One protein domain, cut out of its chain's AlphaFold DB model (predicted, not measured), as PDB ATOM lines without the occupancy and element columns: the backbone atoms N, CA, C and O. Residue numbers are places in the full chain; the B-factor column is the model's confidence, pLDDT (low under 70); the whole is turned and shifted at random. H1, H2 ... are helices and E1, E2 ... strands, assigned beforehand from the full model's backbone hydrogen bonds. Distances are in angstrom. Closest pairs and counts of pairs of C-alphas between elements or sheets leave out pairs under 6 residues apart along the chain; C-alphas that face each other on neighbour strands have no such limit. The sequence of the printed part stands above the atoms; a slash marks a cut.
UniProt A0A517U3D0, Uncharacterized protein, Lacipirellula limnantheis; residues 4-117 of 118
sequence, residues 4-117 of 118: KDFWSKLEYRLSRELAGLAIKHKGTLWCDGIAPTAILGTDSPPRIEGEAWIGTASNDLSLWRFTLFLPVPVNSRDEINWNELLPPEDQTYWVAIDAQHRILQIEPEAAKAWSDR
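AT A GLANCE: This is residues 4 to 117 of the 118 residues of an uncharacterized protein of Lacipirellula limnantheis (UniProt A0A517U3D0). A strongly twisted wall of five strands has one long helix, H1, packed on one face, mostly on the edge strand E1. Three long strands, E1, E2 and E3, make most of the sheet, the short hairpin E4 and E5 extends it beside E3, and the short helix H2 lies well away from the sheet. The printed part has 114 residues, with two named helices and five named strands in the order H1 E1 E2 E3 E4 E5 H2; the mixed sheet has the order E1 E2 E3 E5 E4, and the class is mixed, helices and strands. The whole is compact, with a radius of gyration of the C-alphas of 13.8 A, and spans 41 by 32 by 25 A.

HOW THE PARTS SIT: E1, residues 30 to 40, E2, residues 47 to 55, and E3, residues 61 to 69, form a meander, each strand the antiparallel neighbour of the one before. E1 and E2 are a hairpin at 161 degrees, with N 35 and O 51 2.8 A apart, within hydrogen-bond range. E1 bends by 70 degrees at residue 33, and E2 bends by 58 degrees at residue 50. E2 and E3 are a hairpin at 154 degrees, with N 52 and O 64 at 2.8 A. E3 is parallel to E5, residues 103 to 106, at 40 degrees, with N 106 and O 67 at 2.8 A. E5 and the edge strand E4, residues 95 to 98, are an antiparallel hairpin at 168 degrees, with N 105 and O 96 at 2.8 A. H1, residues 4 to 19, is on one face of this sheet, in two layers, a helix on a sheet. The closest C-alphas of H1 and E1 are those of Ser 15 and Trp 30, 4.2 A apart. H1 and E2 are near each other. H2, residues 114 to 117, is not on the sheet and is apart from H1. In H1 every O i to N i+4 pair is within hydrogen-bond range; H2 is too short for such a pair, and its one O i to N i+3 pair is within range.

IN THESE COORDINATES: H1 runs 23.2 A from C-alpha 4 at (51.077, -56.558, 34.292) to C-alpha 19. E1 measures 25.8 A, E2 23.7 A and E3 24.0 A; E3 ends at C-alpha 69 at (48.440, -53.479, 51.390). E4 and E5 have four residues each, as has H2, which ends at C-alpha 117 at (25.979, -52.225, 51.460).

THE WHOLE: The C-alphas farthest apart are those of His 25 and Asn 75, at 41.4 A. The printed part has no cut. The link from E3 to E4, residues 70 to 94, is long; in it residues 91 to 92 pair, antiparallel, with residues 112 to 113. The mean pLDDT of the printed part is 92.2, and residues 22, 24 to 26 and 116 to 117 are under 70.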
ATOM      1  N   LYS A   4      51.641 -57.446  35.315       95.31
ATOM      2  CA  LYS A   4      51.077 -56.558  34.292       95.31
ATOM      3  C   LYS A   4      49.561 -56.721  34.169       95.31
ATOM      4  O   LYS A   4      48.836 -55.731  34.158       95.31
ATOM      5  N   ASP A   5      49.091 -57.966  34.092       96.81
ATOM      6  CA  ASP A   5      47.657 -58.260  34.008       96.81
ATOM      7  C   ASP A   5      46.919 -57.805  35.272       96.81
ATOM      8  O   ASP A   5      45.782 -57.340  35.190       96.81
ATOM      9  N   PHE A   6      47.563 -57.936  36.435       97.44
ATOM     10  CA  PHE A   6      47.015 -57.486  37.708       97.44
ATOM     11  C   PHE A   6      46.759 -55.985  37.710       97.44
ATOM     12  O   PHE A   6      45.632 -55.588  37.983       97.44
ATOM     13  N   TRP A   7      47.749 -55.162  37.354       97.50
ATOM     14  CA  TRP A   7      47.586 -53.706  37.366       97.50
ATOM     15  C   TRP A   7      46.475 -53.243  36.425       97.50
ATOM     16  O   TRP A   7      45.627 -52.452  36.834       97.50
ATOM     17  N   SER A   8      46.406 -53.807  35.213       96.81
ATOM     18  CA  SER A   8      45.312 -53.513  34.284       96.81
ATOM     19  C   SER A   8      43.950 -53.903  34.862       96.81
ATOM     20  O   SER A   8      42.999 -53.138  34.761       96.81
ATOM     21  N   LYS A   9      43.818 -55.071  35.503       97.50
ATOM     22  CA  LYS A   9      42.541 -55.470  36.121       97.50
ATOM     23  C   LYS A   9      42.195 -54.661  37.367       97.50
ATOM     24  O   LYS A   9      41.015 -54.389  37.594       97.50
ATOM     25  N   LEU A  10      43.192 -54.288  38.164       97.81
ATOM     26  CA  LEU A  10      43.013 -53.464  39.351       97.81
ATOM     27  C   LEU A  10      42.475 -52.085  38.969       97.81
ATOM     28  O   LEU A  10      41.549 -51.620  39.617       97.81
ATOM     29  N   GLU A  11      42.971 -51.481  37.890       97.38
ATOM     30  CA  GLU A  11      42.453 -50.220  37.344       97.38
ATOM     31  C   GLU A  11      40.944 -50.298  37.055       97.38
ATOM     32  O   GLU A  11      40.161 -49.497  37.574       97.38
ATOM     33  N   TYR A  12      40.498 -51.326  36.321       95.75
ATOM     34  CA  TYR A  12      39.070 -51.537  36.056       95.75
ATOM     35  C   TYR A  12      38.258 -51.768  37.340       95.75
ATOM     36  O   TYR A  12      37.138 -51.259  37.467       95.75
ATOM     37  N   ARG A  13      38.790 -52.539  38.298       95.81
ATOM     38  CA  ARG A  13      38.105 -52.800  39.576       95.81
ATOM     39  C   ARG A  13      38.025 -51.553  40.451       95.81
ATOM     40  O   ARG A  13      36.954 -51.294  40.994       95.81
ATOM     41  N   LEU A  14      39.089 -50.756  40.522       95.69
ATOM     42  CA  LEU A  14      39.108 -49.468  41.214       95.69
ATOM     43  C   LEU A  14      38.071 -48.523  40.623       95.69
ATOM     44  O   LEU A  14      37.290 -47.953  41.374       95.69
ATOM     45  N   SER A  15      37.993 -48.408  39.297       94.56
ATOM     46  CA  SER A  15      36.979 -47.580  38.635       94.56
ATOM     47  C   SER A  15      35.552 -47.966  39.033       94.56
ATOM     48  O   SER A  15      34.733 -47.093  39.314       94.56
ATOM     49  N   ARG A  16      35.249 -49.268  39.126       92.44
ATOM     50  CA  ARG A  16      33.935 -49.751  39.586       92.44
ATOM     51  C   ARG A  16      33.682 -49.455  41.065       92.44
ATOM     52  O   ARG A  16      32.583 -49.036  41.417       92.44
ATOM     53  N   GLU A  17      34.678 -49.672  41.917       93.75
ATOM     54  CA  GLU A  17      34.565 -49.440  43.359       93.75
ATOM     55  C   GLU A  17      34.370 -47.947  43.664       93.75
ATOM     56  O   GLU A  17      33.416 -47.570  44.349       93.75
ATOM     57  N   LEU A  18      35.210 -47.097  43.067       92.44
ATOM     58  CA  LEU A  18      35.151 -45.638  43.154       92.44
ATOM     59  C   LEU A  18      33.830 -45.080  42.625       92.44
ATOM     60  O   LEU A  18      33.283 -44.149  43.215       92.44
ATOM     61  N   ALA A  19      33.271 -45.673  41.567       89.00
ATOM     62  CA  ALA A  19      31.972 -45.254  41.061       89.00
ATOM     63  C   ALA A  19      30.833 -45.484  42.067       89.00
ATOM     64  O   ALA A  19      29.832 -44.766  42.052       89.00
ATOM     65  N   GLY A  20      31.000 -46.457  42.966       84.56
ATOM     66  CA  GLY A  20      30.094 -46.709  44.079       84.56
ATOM     67  C   GLY A  20      30.304 -45.794  45.292       84.56
ATOM     68  O   GLY A  20      29.469 -45.823  46.194       84.56
ATOM     69  N   LEU A  21      31.387 -45.007  45.337       81.50
ATOM     70  CA  LEU A  21      31.714 -44.068  46.412       81.50
ATOM     71  C   LEU A  21      31.323 -42.648  45.980       81.50
ATOM     72  O   LEU A  21      32.114 -41.903  45.408       81.50
ATOM     73  N   ALA A  22      30.077 -42.250  46.239       67.69
ATOM     74  CA  ALA A  22      29.644 -40.886  45.949       67.69
ATOM     75  C   ALA A  22      30.365 -39.885  46.870       67.69
ATOM     76  O   ALA A  22      30.099 -39.823  48.072       67.69
ATOM     77  N   ILE A  23      31.249 -39.057  46.309       71.06
ATOM     78  CA  ILE A  23      31.910 -37.985  47.061       71.06
ATOM     79  C   ILE A  23      31.113 -36.700  46.890       71.06
ATOM     80  O   ILE A  23      30.908 -36.215  45.771       71.06
ATOM     81  N   LYS A  24      30.707 -36.105  48.018       64.69
ATOM     82  CA  LYS A  24      30.061 -34.787  48.031       64.69
ATOM     83  C   LYS A  24      30.904 -33.798  47.214       64.69
ATOM     84  O   LYS A  24      32.092 -33.633  47.470       64.69
ATOM     85  N   HIS A  25      30.273 -33.149  46.237       65.88
ATOM     86  CA  HIS A  25      30.851 -32.121  45.356       65.88
ATOM     87  C   HIS A  25      31.858 -32.573  44.282       65.88
ATOM     88  O   HIS A  25      32.166 -31.759  43.418       65.88
ATOM     89  N   LYS A  26      32.342 -33.825  44.274       66.31
ATOM     90  CA  LYS A  26      33.247 -34.335  43.214       66.31
ATOM     91  C   LYS A  26      32.586 -35.321  42.244       66.31
ATOM     92  O   LYS A  26      33.159 -35.621  41.201       66.31
ATOM     93  N   GLY A  27      31.375 -35.781  42.561       79.38
ATOM     94  CA  GLY A  27      30.668 -36.767  41.745       79.38
ATOM     95  C   GLY A  27      31.364 -38.129  41.765       79.38
ATOM     96  O   GLY A  27      32.053 -38.470  42.727       79.38
ATOM     97  N   THR A  28      31.143 -38.905  40.708       86.25
ATOM     98  CA  THR A  28      31.723 -40.237  40.505       86.25
ATOM     99  C   THR A  28      33.214 -40.123  40.185       86.25
ATOM    100  O   THR A  28      33.594 -39.372  39.282       86.25
ATOM    101  N   LEU A  29      34.051 -40.871  40.906       92.69
ATOM    102  CA  LEU A  29      35.472 -41.018  40.590       92.69
ATOM    103  C   LEU A  29      35.724 -42.273  39.750       92.69
ATOM    104  O   LEU A  29      34.960 -43.236  39.814       92.69
ATOM    105  N   TRP A  30      36.823 -42.265  39.003       94.69
ATOM    106  CA  TRP A  30      37.317 -43.408  38.235       94.69
ATOM    107  C   TRP A  30      38.852 -43.388  38.167       94.69
ATOM    108  O   TRP A  30      39.474 -42.386  38.520       94.69
ATOM    109  N   CYS A  31      39.466 -44.498  37.767       96.62
ATOM    110  CA  CYS A  31      40.913 -44.681  37.671       96.62
ATOM    111  C   CYS A  31      41.338 -44.909  36.209       96.62
ATOM    112  O   CYS A  31      40.665 -45.651  35.496       96.62
ATOM    113  N   ASP A  32      42.444 -44.279  35.799       95.38
ATOM    114  CA  ASP A  32      43.013 -44.300  34.436       95.38
ATOM    115  C   ASP A  32      44.513 -44.625  34.455       95.38
ATOM    116  O   ASP A  32      45.364 -43.893  33.945       95.38
ATOM    117  N   GLY A  33      44.858 -45.682  35.178       96.50
ATOM    118  CA  GLY A  33      46.225 -46.164  35.280       96.50
ATOM    119  C   GLY A  33      46.798 -46.093  36.687       96.50
ATOM    120  O   GLY A  33      46.439 -45.260  37.527       96.50
ATOM    121  N   ILE A  34      47.729 -47.014  36.922       97.88
ATOM    122  CA  ILE A  34      48.415 -47.235  38.191       97.88
ATOM    123  C   ILE A  34      49.900 -47.429  37.891       97.88
ATOM    124  O   ILE A  34      50.274 -48.255  37.057       97.88
ATOM    125  N   ALA A  35      50.749 -46.684  38.586       97.25
ATOM    126  CA  ALA A  35      52.197 -46.755  38.490       97.25
ATOM    127  C   ALA A  35      52.790 -47.118  39.863       97.25
ATOM    128  O   ALA A  35      52.998 -46.226  40.692       97.25
ATOM    129  N   PRO A  36      53.058 -48.407  40.146       97.19
ATOM    130  CA  PRO A  36      53.754 -48.809  41.366       97.19
ATOM    131  C   PRO A  36      55.210 -48.324  41.330       97.19
ATOM    132  O   PRO A  36      55.928 -48.561  40.357       97.19
ATOM    133  N   THR A  37      55.671 -47.681  42.401       96.69
ATOM    134  CA  THR A  37      57.028 -47.115  42.485       96.69
ATOM    135  C   THR A  37      57.903 -47.831  43.507       96.69
ATOM    136  O   THR A  37      59.099 -47.992  43.264       96.69
ATOM    137  N   ALA A  38      57.331 -48.315  44.611       96.19
ATOM    138  CA  ALA A  38      58.086 -48.937  45.695       96.19
ATOM    139  C   ALA A  38      57.373 -50.165  46.265       96.19
ATOM    140  O   ALA A  38      56.149 -50.198  46.374       96.19
ATOM    141  N   ILE A  39      58.162 -51.165  46.663       95.31
ATOM    142  CA  ILE A  39      57.676 -52.337  47.393       95.31
ATOM    143  C   ILE A  39      58.332 -52.339  48.753       95.31
ATOM    144  O   ILE A  39      59.545 -52.483  48.876       95.31
ATOM    145  N   LEU A  40      57.491 -52.176  49.758       96.31
ATOM    146  CA  LEU A  40      57.840 -52.136  51.164       96.31
ATOM    147  C   LEU A  40      57.308 -53.429  51.787       96.31
ATOM    148  O   LEU A  40      56.432 -53.422  52.646       96.31
ATOM    149  N   GLY A  41      57.769 -54.558  51.243       93.38
ATOM    150  CA  GLY A  41      57.224 -55.887  51.522       93.38
ATOM    151  C   GLY A  41      57.637 -56.467  52.875       93.38
ATOM    152  O   GLY A  41      57.007 -57.407  53.338       93.38
ATOM    153  N   THR A  42      58.648 -55.900  53.532       93.94
ATOM    154  CA  THR A  42      59.084 -56.287  54.885       93.94
ATOM    155  C   THR A  42      58.698 -55.265  55.959       93.94
ATOM    156  O   THR A  42      58.941 -55.505  57.141       93.94
ATOM    157  N   ASP A  43      58.082 -54.145  55.568       93.88
ATOM    158  CA  ASP A  43      57.518 -53.176  56.505       93.88
ATOM    159  C   ASP A  43      56.291 -53.757  57.231       93.88
ATOM    160  O   ASP A  43      55.691 -54.742  56.806       93.88
ATOM    161  N   SER A  44      55.874 -53.093  58.313       92.38
ATOM    162  CA  SER A  44      54.631 -53.399  59.022       92.38
ATOM    163  C   SER A  44      53.660 -52.209  58.938       92.38
ATOM    164  O   SER A  44      53.906 -51.201  59.603       92.38
ATOM    165  N   PRO A  45      52.552 -52.303  58.175       94.94
ATOM    166  CA  PRO A  45      52.159 -53.432  57.325       94.94
ATOM    167  C   PRO A  45      52.932 -53.474  55.987       94.94
ATOM    168  O   PRO A  45      53.368 -52.419  55.493       94.94
ATOM    169  N   PRO A  46      53.067 -54.669  55.378       97.31
ATOM    170  CA  PRO A  46      53.720 -54.829  54.087       97.31
ATOM    171  C   PRO A  46      52.841 -54.236  52.984       97.31
ATOM    172  O   PRO A  46      51.619 -54.402  52.982       97.31
ATOM    173  N   ARG A  47      53.445 -53.495  52.054       97.88
ATOM    174  CA  ARG A  47      52.682 -52.714  51.068       97.88
ATOM    175  C   ARG A  47      53.454 -52.403  49.793       97.88
ATOM    176  O   ARG A  47      54.684 -52.427  49.759       97.88
ATOM    177  N   ILE A  48      52.710 -52.047  48.757       98.06
ATOM    178  CA  ILE A  48      53.202 -51.419  47.531       98.06
ATOM    179  C   ILE A  48      52.730 -49.968  47.532       98.06
ATOM    180  O   ILE A  48      51.558 -49.694  47.791       98.06
ATOM    181  N   GLU A  49      53.630 -49.043  47.230       98.25
ATOM    182  CA  GLU A  49      53.316 -47.623  47.076       98.25
ATOM    183  C   GLU A  49      53.504 -47.188  45.624       98.25
ATOM    184  O   GLU A  49      54.288 -47.775  44.869       98.25
ATOM    185  N   GLY A  50      52.787 -46.141  45.233       98.25
ATOM    186  CA  GLY A  50      52.910 -45.563  43.907       98.25
ATOM    187  C   GLY A  50      51.916 -44.449  43.655       98.25
ATOM    188  O   GLY A  50      51.427 -43.797  44.582       98.25
ATOM    189  N   GLU A  51      51.619 -44.243  42.380       98.56
ATOM    190  CA  GLU A  51      50.710 -43.206  41.914       98.56
ATOM    191  C   GLU A  51      49.578 -43.801  41.074       98.56
ATOM    192  O   GLU A  51      49.765 -44.783  40.359       98.56
ATOM    193  N   ALA A  52      48.387 -43.225  41.190       98.25
ATOM    194  CA  ALA A  52      47.221 -43.582  40.398       98.25
ATOM    195  C   ALA A  52      46.613 -42.317  39.792       98.25
ATOM    196  O   ALA A  52      46.510 -41.282  40.460       98.25
ATOM    197  N   TRP A  53      46.200 -42.396  38.531       98.06
ATOM    198  CA  TRP A  53      45.478 -41.314  37.874       98.06
ATOM    199  C   TRP A  53      44.003 -41.458  38.202       98.06
ATOM    200  O   TRP A  53      43.372 -42.445  37.831       98.06
ATOM    201  N   ILE A  54      43.465 -40.481  38.929       96.56
ATOM    202  CA  ILE A  54      42.071 -40.460  39.355       96.56
ATOM    203  C   ILE A  54      41.339 -39.356  38.609       96.56
ATOM    204  O   ILE A  54      41.667 -38.168  38.736       96.56
ATOM    205  N   GLY A  55      40.351 -39.784  37.834       94.00
ATOM    206  CA  GLY A  55      39.436 -38.944  37.092       94.00
ATOM    207  C   GLY A  55      38.162 -38.635  37.875       94.00
ATOM    208  O   GLY A  55      37.766 -39.353  38.796       94.00
ATOM    209  N   THR A  56      37.505 -37.550  37.483       90.69
ATOM    210  CA  THR A  56      36.191 -37.130  37.991       90.69
ATOM    211  C   THR A  56      35.148 -37.153  36.871       90.69
ATOM    212  O   THR A  56      35.484 -37.331  35.698       90.69
ATOM    213  N   ALA A  57      33.876 -36.931  37.209       84.12
ATOM    214  CA  ALA A  57      32.796 -36.831  36.225       84.12
ATOM    215  C   ALA A  57      32.968 -35.669  35.219       84.12
ATOM    216  O   ALA A  57      32.391 -35.720  34.136       84.12
ATOM    217  N   SER A  58      33.759 -34.638  35.545       85.69
ATOM    218  CA  SER A  58      34.124 -33.551  34.620       85.69
ATOM    219  C   SER A  58      35.294 -33.902  33.691       85.69
ATOM    220  O   SER A  58      35.714 -33.050  32.915       85.69
ATOM    221  N   ASN A  59      35.800 -35.142  33.737       82.62
ATOM    222  CA  ASN A  59      37.011 -35.608  33.047       82.62
ATOM    223  C   ASN A  59      38.310 -34.925  33.506       82.62
ATOM    224  O   ASN A  59      39.329 -35.026  32.825       82.62
ATOM    225  N   ASP A  60      38.314 -34.276  34.673       90.88
ATOM    226  CA  ASP A  60      39.559 -33.798  35.270       90.88
ATOM    227  C   ASP A  60      40.333 -34.988  35.840       90.88
ATOM    228  O   ASP A  60      39.824 -35.675  36.731       90.88
ATOM    229  N   LEU A  61      41.556 -35.208  35.348       94.38
ATOM    230  CA  LEU A  61      42.488 -36.202  35.875       94.38
ATOM    231  C   LEU A  61      43.475 -35.566  36.850       94.38
ATOM    232  O   LEU A  61      44.039 -34.497  36.610       94.38
ATOM    233  N   SER A  62      43.725 -36.261  37.952       95.50
ATOM    234  CA  SER A  62      44.698 -35.846  38.955       95.50
ATOM    235  C   SER A  62      45.487 -37.039  39.469       95.50
ATOM    236  O   SER A  62      44.951 -38.134  39.607       95.50
ATOM    237  N   LEU A  63      46.762 -36.811  39.771       97.75
ATOM    238  CA  LEU A  63      47.641 -37.831  40.326       97.75
ATOM    239  C   LEU A  63      47.418 -37.954  41.833       97.75
ATOM    240  O   LEU A  63      47.428 -36.947  42.554       97.75
ATOM    241  N   TRP A  64      47.160 -39.175  42.287       98.06
ATOM    242  CA  TRP A  64      46.942 -39.524  43.685       98.06
ATOM    243  C   TRP A  64      48.012 -40.507  44.122       98.06
ATOM    244  O   TRP A  64      48.410 -41.383  43.356       98.06
ATOM    245  N   ARG A  65      48.454 -40.392  45.371       98.56
ATOM    246  CA  ARG A  65      49.310 -41.412  45.976       98.56
ATOM    247  C   ARG A  65      48.444 -42.614  46.300       98.56
ATOM    248  O   ARG A  65      47.393 -42.435  46.916       98.56
ATOM    249  N   PHE A  66      48.887 -43.811  45.934       98.44
ATOM    250  CA  PHE A  66      48.226 -45.030  46.372       98.44
ATOM    251  C   PHE A  66      49.105 -45.876  47.286       98.44
ATOM    252  O   PHE A  66      50.337 -45.860  47.206       98.44
ATOM    253  N   THR A  67      48.433 -46.645  48.131       98.56
ATOM    254  CA  THR A  67      49.012 -47.722  48.922       98.56
ATOM    255  C   THR A  67      48.170 -48.973  48.723       98.56
ATOM    256  O   THR A  67      46.971 -48.947  48.975       98.56
ATOM    257  N   LEU A  68      48.795 -50.057  48.273       98.38
ATOM    258  CA  LEU A  68      48.208 -51.392  48.207       98.38
ATOM    259  C   LEU A  68      48.812 -52.243  49.318       98.38
ATOM    260  O   LEU A  68      50.006 -52.544  49.282       98.38
ATOM    261  N   PHE A  69      48.001 -52.618  50.300       98.00
ATOM    262  CA  PHE A  69      48.440 -53.479  51.390       98.00
ATOM    263  C   PHE A  69      48.518 -54.935  50.932       98.00
ATOM    264  O   PHE A  69      47.660 -55.420  50.191       98.00
ATOM    265  N   LEU A  70      49.576 -55.614  51.362       97.00
ATOM    266  CA  LEU A  70      49.806 -57.028  51.101       97.00
ATOM    267  C   LEU A  70      49.337 -57.844  52.317       97.00
ATOM    268  O   LEU A  70      49.549 -57.405  53.447       97.00
ATOM    269  N   PRO A  71      48.745 -59.034  52.116       94.56
ATOM    270  CA  PRO A  71      48.252 -59.868  53.215       94.56
ATOM    271  C   PRO A  71      49.393 -60.483  54.038       94.56
ATOM    272  O   PRO A  71      49.233 -60.821  55.209       94.56
ATOM    273  N   VAL A  72      50.572 -60.638  53.429       94.50
ATOM    274  CA  VAL A  72      51.761 -61.209  54.064       94.50
ATOM    275  C   VAL A  72      53.023 -60.461  53.633       94.50
ATOM    276  O   VAL A  72      53.049 -59.885  52.540       94.50
ATOM    277  N   PRO A  73      54.083 -60.469  54.462       96.56
ATOM    278  CA  PRO A  73      55.376 -59.940  54.062       96.56
ATOM    279  C   PRO A  73      55.960 -60.684  52.857       96.56
ATOM    280  O   PRO A  73      55.834 -61.904  52.752       96.56
ATOM    281  N   VAL A  74      56.644 -59.948  51.984       95.62
ATOM    282  CA  VAL A  74      57.333 -60.469  50.794       95.62
ATOM    283  C   VAL A  74      58.704 -59.815  50.661       95.62
ATOM    284  O   VAL A  74      58.868 -58.624  50.933       95.62
ATOM    285  N   ASN A  75      59.701 -60.570  50.216       92.56
ATOM    286  CA  ASN A  75      61.056 -60.052  49.998       92.56
ATOM    287  C   ASN A  75      61.249 -59.509  48.579       92.56
ATOM    288  O   ASN A  75      62.185 -58.752  48.323       92.56
ATOM    289  N   SER A  76      60.390 -59.904  47.638       91.00
ATOM    290  CA  SER A  76      60.502 -59.526  46.230       91.00
ATOM    291  C   SER A  76      59.150 -59.547  45.509       91.00
ATOM    292  O   SER A  76      58.168 -60.083  46.017       91.00
ATOM    293  N   ARG A  77      59.109 -58.970  44.298       90.81
ATOM    294  CA  ARG A  77      57.927 -58.983  43.410       90.81
ATOM    295  C   ARG A  77      57.479 -60.385  43.028       90.81
ATOM    296  O   ARG A  77      56.283 -60.621  42.891       90.81
ATOM    297  N   ASP A  78      58.434 -61.291  42.862       92.69
ATOM    298  CA  ASP A  78      58.181 -62.643  42.364       92.69
ATOM    299  C   ASP A  78      57.471 -63.524  43.405       92.69
ATOM    300  O   ASP A  78      56.842 -64.517  43.049       92.69
ATOM    301  N   GLU A  79      57.527 -63.143  44.685       95.25
ATOM    302  CA  GLU A  79      56.820 -63.821  45.779       95.25
ATOM    303  C   GLU A  79      55.341 -63.411  45.879       95.25
ATOM    304  O   GLU A  79      54.566 -64.050  46.591       95.25
ATOM    305  N   ILE A  80      54.926 -62.351  45.180       96.12
ATOM    306  CA  ILE A  80      53.577 -61.801  45.306       96.12
ATOM    307  C   ILE A  80      52.577 -62.667  44.542       96.12
ATOM    308  O   ILE A  80      52.622 -62.786  43.314       96.12
ATOM    309  N   ASN A  81      51.586 -63.200  45.260       95.38
ATOM    310  CA  ASN A  81      50.438 -63.841  44.635       95.38
ATOM    311  C   ASN A  81      49.434 -62.795  44.127       95.38
ATOM    312  O   ASN A  81      48.428 -62.490  44.764       95.38
ATOM    313  N   TRP A  82      49.686 -62.268  42.930       96.38
ATOM    314  CA  TRP A  82      48.858 -61.228  42.310       96.38
ATOM    315  C   TRP A  82      47.374 -61.594  42.150       96.38
ATOM    316  O   TRP A  82      46.535 -60.705  42.050       96.38
ATOM    317  N   ASN A  83      47.029 -62.887  42.104       94.62
ATOM    318  CA  ASN A  83      45.627 -63.311  42.031       94.62
ATOM    319  C   ASN A  83      44.857 -62.999  43.318       94.62
ATOM    320  O   ASN A  83      43.683 -62.656  43.241       94.62
ATOM    321  N   GLU A  84      45.501 -63.138  44.476       92.94
ATOM    322  CA  GLU A  84      44.860 -62.969  45.786       92.94
ATOM    323  C   GLU A  84      44.677 -61.494  46.155       92.94
ATOM    324  O   GLU A  84      43.828 -61.161  46.972       92.94
ATOM    325  N   LEU A  85      45.429 -60.597  45.511       96.25
ATOM    326  CA  LEU A  85      45.342 -59.155  45.748       96.25
ATOM    327  C   LEU A  85      44.182 -58.472  45.019       96.25
ATOM    328  O   LEU A  85      43.970 -57.279  45.226       96.25
ATOM    329  N   LEU A  86      43.473 -59.169  44.127       96.00
ATOM    330  CA  LEU A  86      42.360 -58.598  43.371       96.00
ATOM    331  C   LEU A  86      41.030 -59.097  43.950       96.00
ATOM    332  O   LEU A  86      40.668 -60.250  43.702       96.00
ATOM    333  N   PRO A  87      40.265 -58.249  44.663       93.00
ATOM    334  CA  PRO A  87      38.976 -58.655  45.202       93.00
ATOM    335  C   PRO A  87      38.010 -59.133  44.102       93.00
ATOM    336  O   PRO A  87      37.899 -58.463  43.060       93.00
ATOM    337  N   PRO A  88      37.288 -60.252  44.325       92.44
ATOM    338  CA  PRO A  88      36.239 -60.759  43.440       92.44
ATOM    339  C   PRO A  88      35.226 -59.693  43.014       92.44
ATOM    340  O   PRO A  88      35.033 -58.691  43.705       92.44
ATOM    341  N   GLU A  89      34.572 -59.891  41.863       90.25
ATOM    342  CA  GLU A  89      33.706 -58.864  41.264       90.25
ATOM    343  C   GLU A  89      32.531 -58.435  42.150       90.25
ATOM    344  O   GLU A  89      32.144 -57.265  42.107       90.25
ATOM    345  N   ASP A  90      32.024 -59.360  42.962       89.56
ATOM    346  CA  ASP A  90      30.903 -59.226  43.893       89.56
ATOM    347  C   ASP A  90      31.306 -58.697  45.281       89.56
ATOM    348  O   ASP A  90      30.473 -58.642  46.190       89.56
ATOM    349  N   GLN A  91      32.570 -58.286  45.449       92.94
ATOM    350  CA  GLN A  91      33.082 -57.694  46.682       92.94
ATOM    351  C   GLN A  91      33.387 -56.190  46.557       92.94
ATOM    352  O   GLN A  91      33.666 -55.666  45.473       92.94
ATOM    353  N   THR A  92      33.311 -55.487  47.687       93.38
ATOM    354  CA  THR A  92      33.456 -54.029  47.851       93.38
ATOM    355  C   THR A  92      34.064 -53.677  49.216       93.38
ATOM    356  O   THR A  92      34.449 -54.592  49.939       93.38
ATOM    357  N   TYR A  93      34.182 -52.395  49.577       92.75
ATOM    358  CA  TYR A  93      34.766 -51.906  50.844       92.75
ATOM    359  C   TYR A  93      36.274 -52.134  51.017       92.75
ATOM    360  O   TYR A  93      36.812 -51.933  52.100       92.75
ATOM    361  N   TRP A  94      36.971 -52.488  49.941       95.31
ATOM    362  CA  TRP A  94      38.423 -52.698  49.914       95.31
ATOM    363  C   TRP A  94      39.203 -51.448  49.476       95.31
ATOM    364  O   TRP A  94      40.411 -51.509  49.258       95.31
ATOM    365  N   VAL A  95      38.516 -50.311  49.318       96.06
ATOM    366  CA  VAL A  95      39.113 -49.024  48.950       96.06
ATOM    367  C   VAL A  95      38.707 -47.956  49.954       96.06
ATOM    368  O   VAL A  95      37.518 -47.723  50.180       96.06
ATOM    369  N   ALA A  96      39.699 -47.251  50.486       94.62
ATOM    370  CA  ALA A  96      39.513 -46.016  51.235       94.62
ATOM    371  C   ALA A  96      40.161 -44.846  50.486       94.62
ATOM    372  O   ALA A  96      41.177 -44.995  49.806       94.62
ATOM    373  N   ILE A  97      39.554 -43.666  50.593       94.38
ATOM    374  CA  ILE A  97      40.012 -42.464  49.894       94.38
ATOM    375  C   ILE A  97      40.076 -41.263  50.828       94.38
ATOM    376  O   ILE A  97      39.154 -41.003  51.599       94.38
ATOM    377  N   ASP A  98      41.128 -40.471  50.668       93.81
ATOM    378  CA  ASP A  98      41.207 -39.107  51.173       93.81
ATOM    379  C   ASP A  98      41.298 -38.157  49.977       93.81
ATOM    380  O   ASP A  98      42.363 -37.897  49.414       93.81
ATOM    381  N   ALA A  99      40.142 -37.637  49.565       90.12
ATOM    382  CA  ALA A  99      40.045 -36.783  48.389       90.12
ATOM    383  C   ALA A  99      40.628 -35.376  48.590       90.12
ATOM    384  O   ALA A  99      40.796 -34.654  47.598       90.12
ATOM    385  N   GLN A 100      40.887 -34.968  49.836       90.38
ATOM    386  CA  GLN A 100      41.523 -33.694  50.160       90.38
ATOM    387  C   GLN A 100      43.037 -33.812  49.984       90.38
ATOM    388  O   GLN A 100      43.641 -32.960  49.332       90.38
ATOM    389  N   HIS A 101      43.627 -34.892  50.498       94.94
ATOM    390  CA  HIS A 101      45.068 -35.146  50.422       94.94
ATOM    391  C   HIS A 101      45.486 -35.970  49.196       94.94
ATOM    392  O   HIS A 101      46.680 -36.161  48.978       94.94
ATOM    393  N   ARG A 102      44.522 -36.407  48.371       95.62
ATOM    394  CA  ARG A 102      44.724 -37.230  47.163       95.62
ATOM    395  C   ARG A 102      45.425 -38.547  47.486       95.62
ATOM    396  O   ARG A 102      46.450 -38.888  46.894       95.62
ATOM    397  N   ILE A 103      44.864 -39.256  48.460       96.81
ATOM    398  CA  ILE A 103      45.357 -40.554  48.918       96.81
ATOM    399  C   ILE A 103      44.317 -41.620  48.587       96.81
ATOM    400  O   ILE A 103      43.122 -41.432  48.821       96.81
ATOM    401  N   LEU A 104      44.794 -42.735  48.047       97.50
ATOM    402  CA  LEU A 104      44.039 -43.945  47.761       97.50
ATOM    403  C   LEU A 104      44.651 -45.105  48.556       97.50
ATOM    404  O   LEU A 104      45.830 -45.409  48.408       97.50
ATOM    405  N   GLN A 105      43.863 -45.768  49.387       98.12
ATOM    406  CA  GLN A 105      44.281 -46.968  50.106       98.12
ATOM    407  C   GLN A 105      43.498 -48.161  49.583       98.12
ATOM    408  O   GLN A 105      42.284 -48.083  49.402       98.12
ATOM    409  N   ILE A 106      44.213 -49.245  49.313       98.12
ATOM    410  CA  ILE A 106      43.691 -50.469  48.726       98.12
ATOM    411  C   ILE A 106      44.008 -51.604  49.694       98.12
ATOM    412  O   ILE A 106      45.173 -51.947  49.900       98.12
ATOM    413  N   GLU A 107      42.963 -52.174  50.279       97.00
ATOM    414  CA  GLU A 107      43.018 -53.204  51.315       97.00
ATOM    415  C   GLU A 107      42.228 -54.432  50.848       97.00
ATOM    416  O   GLU A 107      41.047 -54.563  51.176       97.00
ATOM    417  N   PRO A 108      42.839 -55.347  50.069       95.44
ATOM    418  CA  PRO A 108      42.134 -56.520  49.555       95.44
ATOM    419  C   PRO A 108      41.502 -57.382  50.657       95.44
ATOM    420  O   PRO A 108      40.409 -57.903  50.467       95.44
ATOM    421  N   GLU A 109      42.134 -57.477  51.831       93.75
ATOM    422  CA  GLU A 109      41.602 -58.230  52.978       93.75
ATOM    423  C   GLU A 109      40.366 -57.583  53.626       93.75
ATOM    424  O   GLU A 109      39.609 -58.260  54.320       93.75
ATOM    425  N   ALA A 110      40.124 -56.289  53.388       93.25
ATOM    426  CA  ALA A 110      38.931 -55.596  53.868       93.25
ATOM    427  C   ALA A 110      37.700 -55.837  52.978       93.25
ATOM    428  O   ALA A 110      36.606 -55.371  53.310       93.25
ATOM    429  N   ALA A 111      37.861 -56.547  51.855       92.81
ATOM    430  CA  ALA A 111      36.795 -56.811  50.902       92.81
ATOM    431  C   ALA A 111      35.629 -57.591  51.536       92.81
ATOM    432  O   ALA A 111      35.811 -58.597  52.220       92.81
ATOM    433  N   LYS A 112      34.401 -57.130  51.282       91.56
ATOM    434  CA  LYS A 112      33.155 -57.744  51.768       91.56
ATOM    435  C   LYS A 112      32.158 -57.910  50.641       91.56
ATOM    436  O   LYS A 112      32.218 -57.183  49.652       91.56
ATOM    437  N   ALA A 113      31.221 -58.837  50.806       88.19
ATOM    438  CA  ALA A 113      30.168 -59.065  49.829       88.19
ATOM    439  C   ALA A 113      29.319 -57.799  49.614       88.19
ATOM    440  O   ALA A 113      29.021 -57.057  50.551       88.19
ATOM    441  N   TRP A 114      28.880 -57.566  48.377       74.94
ATOM    442  CA  TRP A 114      27.997 -56.445  48.030       74.94
ATOM    443  C   TRP A 114      26.686 -56.392  48.822       74.94
ATOM    444  O   TRP A 114      26.140 -55.302  48.988       74.94
ATOM    445  N   SER A 115      26.189 -57.529  49.324       73.81
ATOM    446  CA  SER A 115      24.998 -57.585  50.190       73.81
ATOM    447  C   SER A 115      25.109 -56.686  51.422       73.81
ATOM    448  O   SER A 115      24.097 -56.204  51.926       73.81
ATOM    449  N   ASP A 116      26.334 -56.407  51.863       65.25
ATOM    450  CA  ASP A 116      26.621 -55.689  53.103       65.25
ATOM    451  C   ASP A 116      26.588 -54.157  52.927       65.25
ATOM    452  O   ASP A 116      26.871 -53.426  53.872       65.25
ATOM    453  N   ARG A 117      26.237 -53.656  51.730       60.25
ATOM    454  CA  ARG A 117      25.979 -52.225  51.460       60.25
ATOM    455  C   ARG A 117      24.570 -51.753  51.867       60.25
ATOM    456  O   ARG A 117      24.251 -50.589  51.621       60.25
TER     457      ARG A 117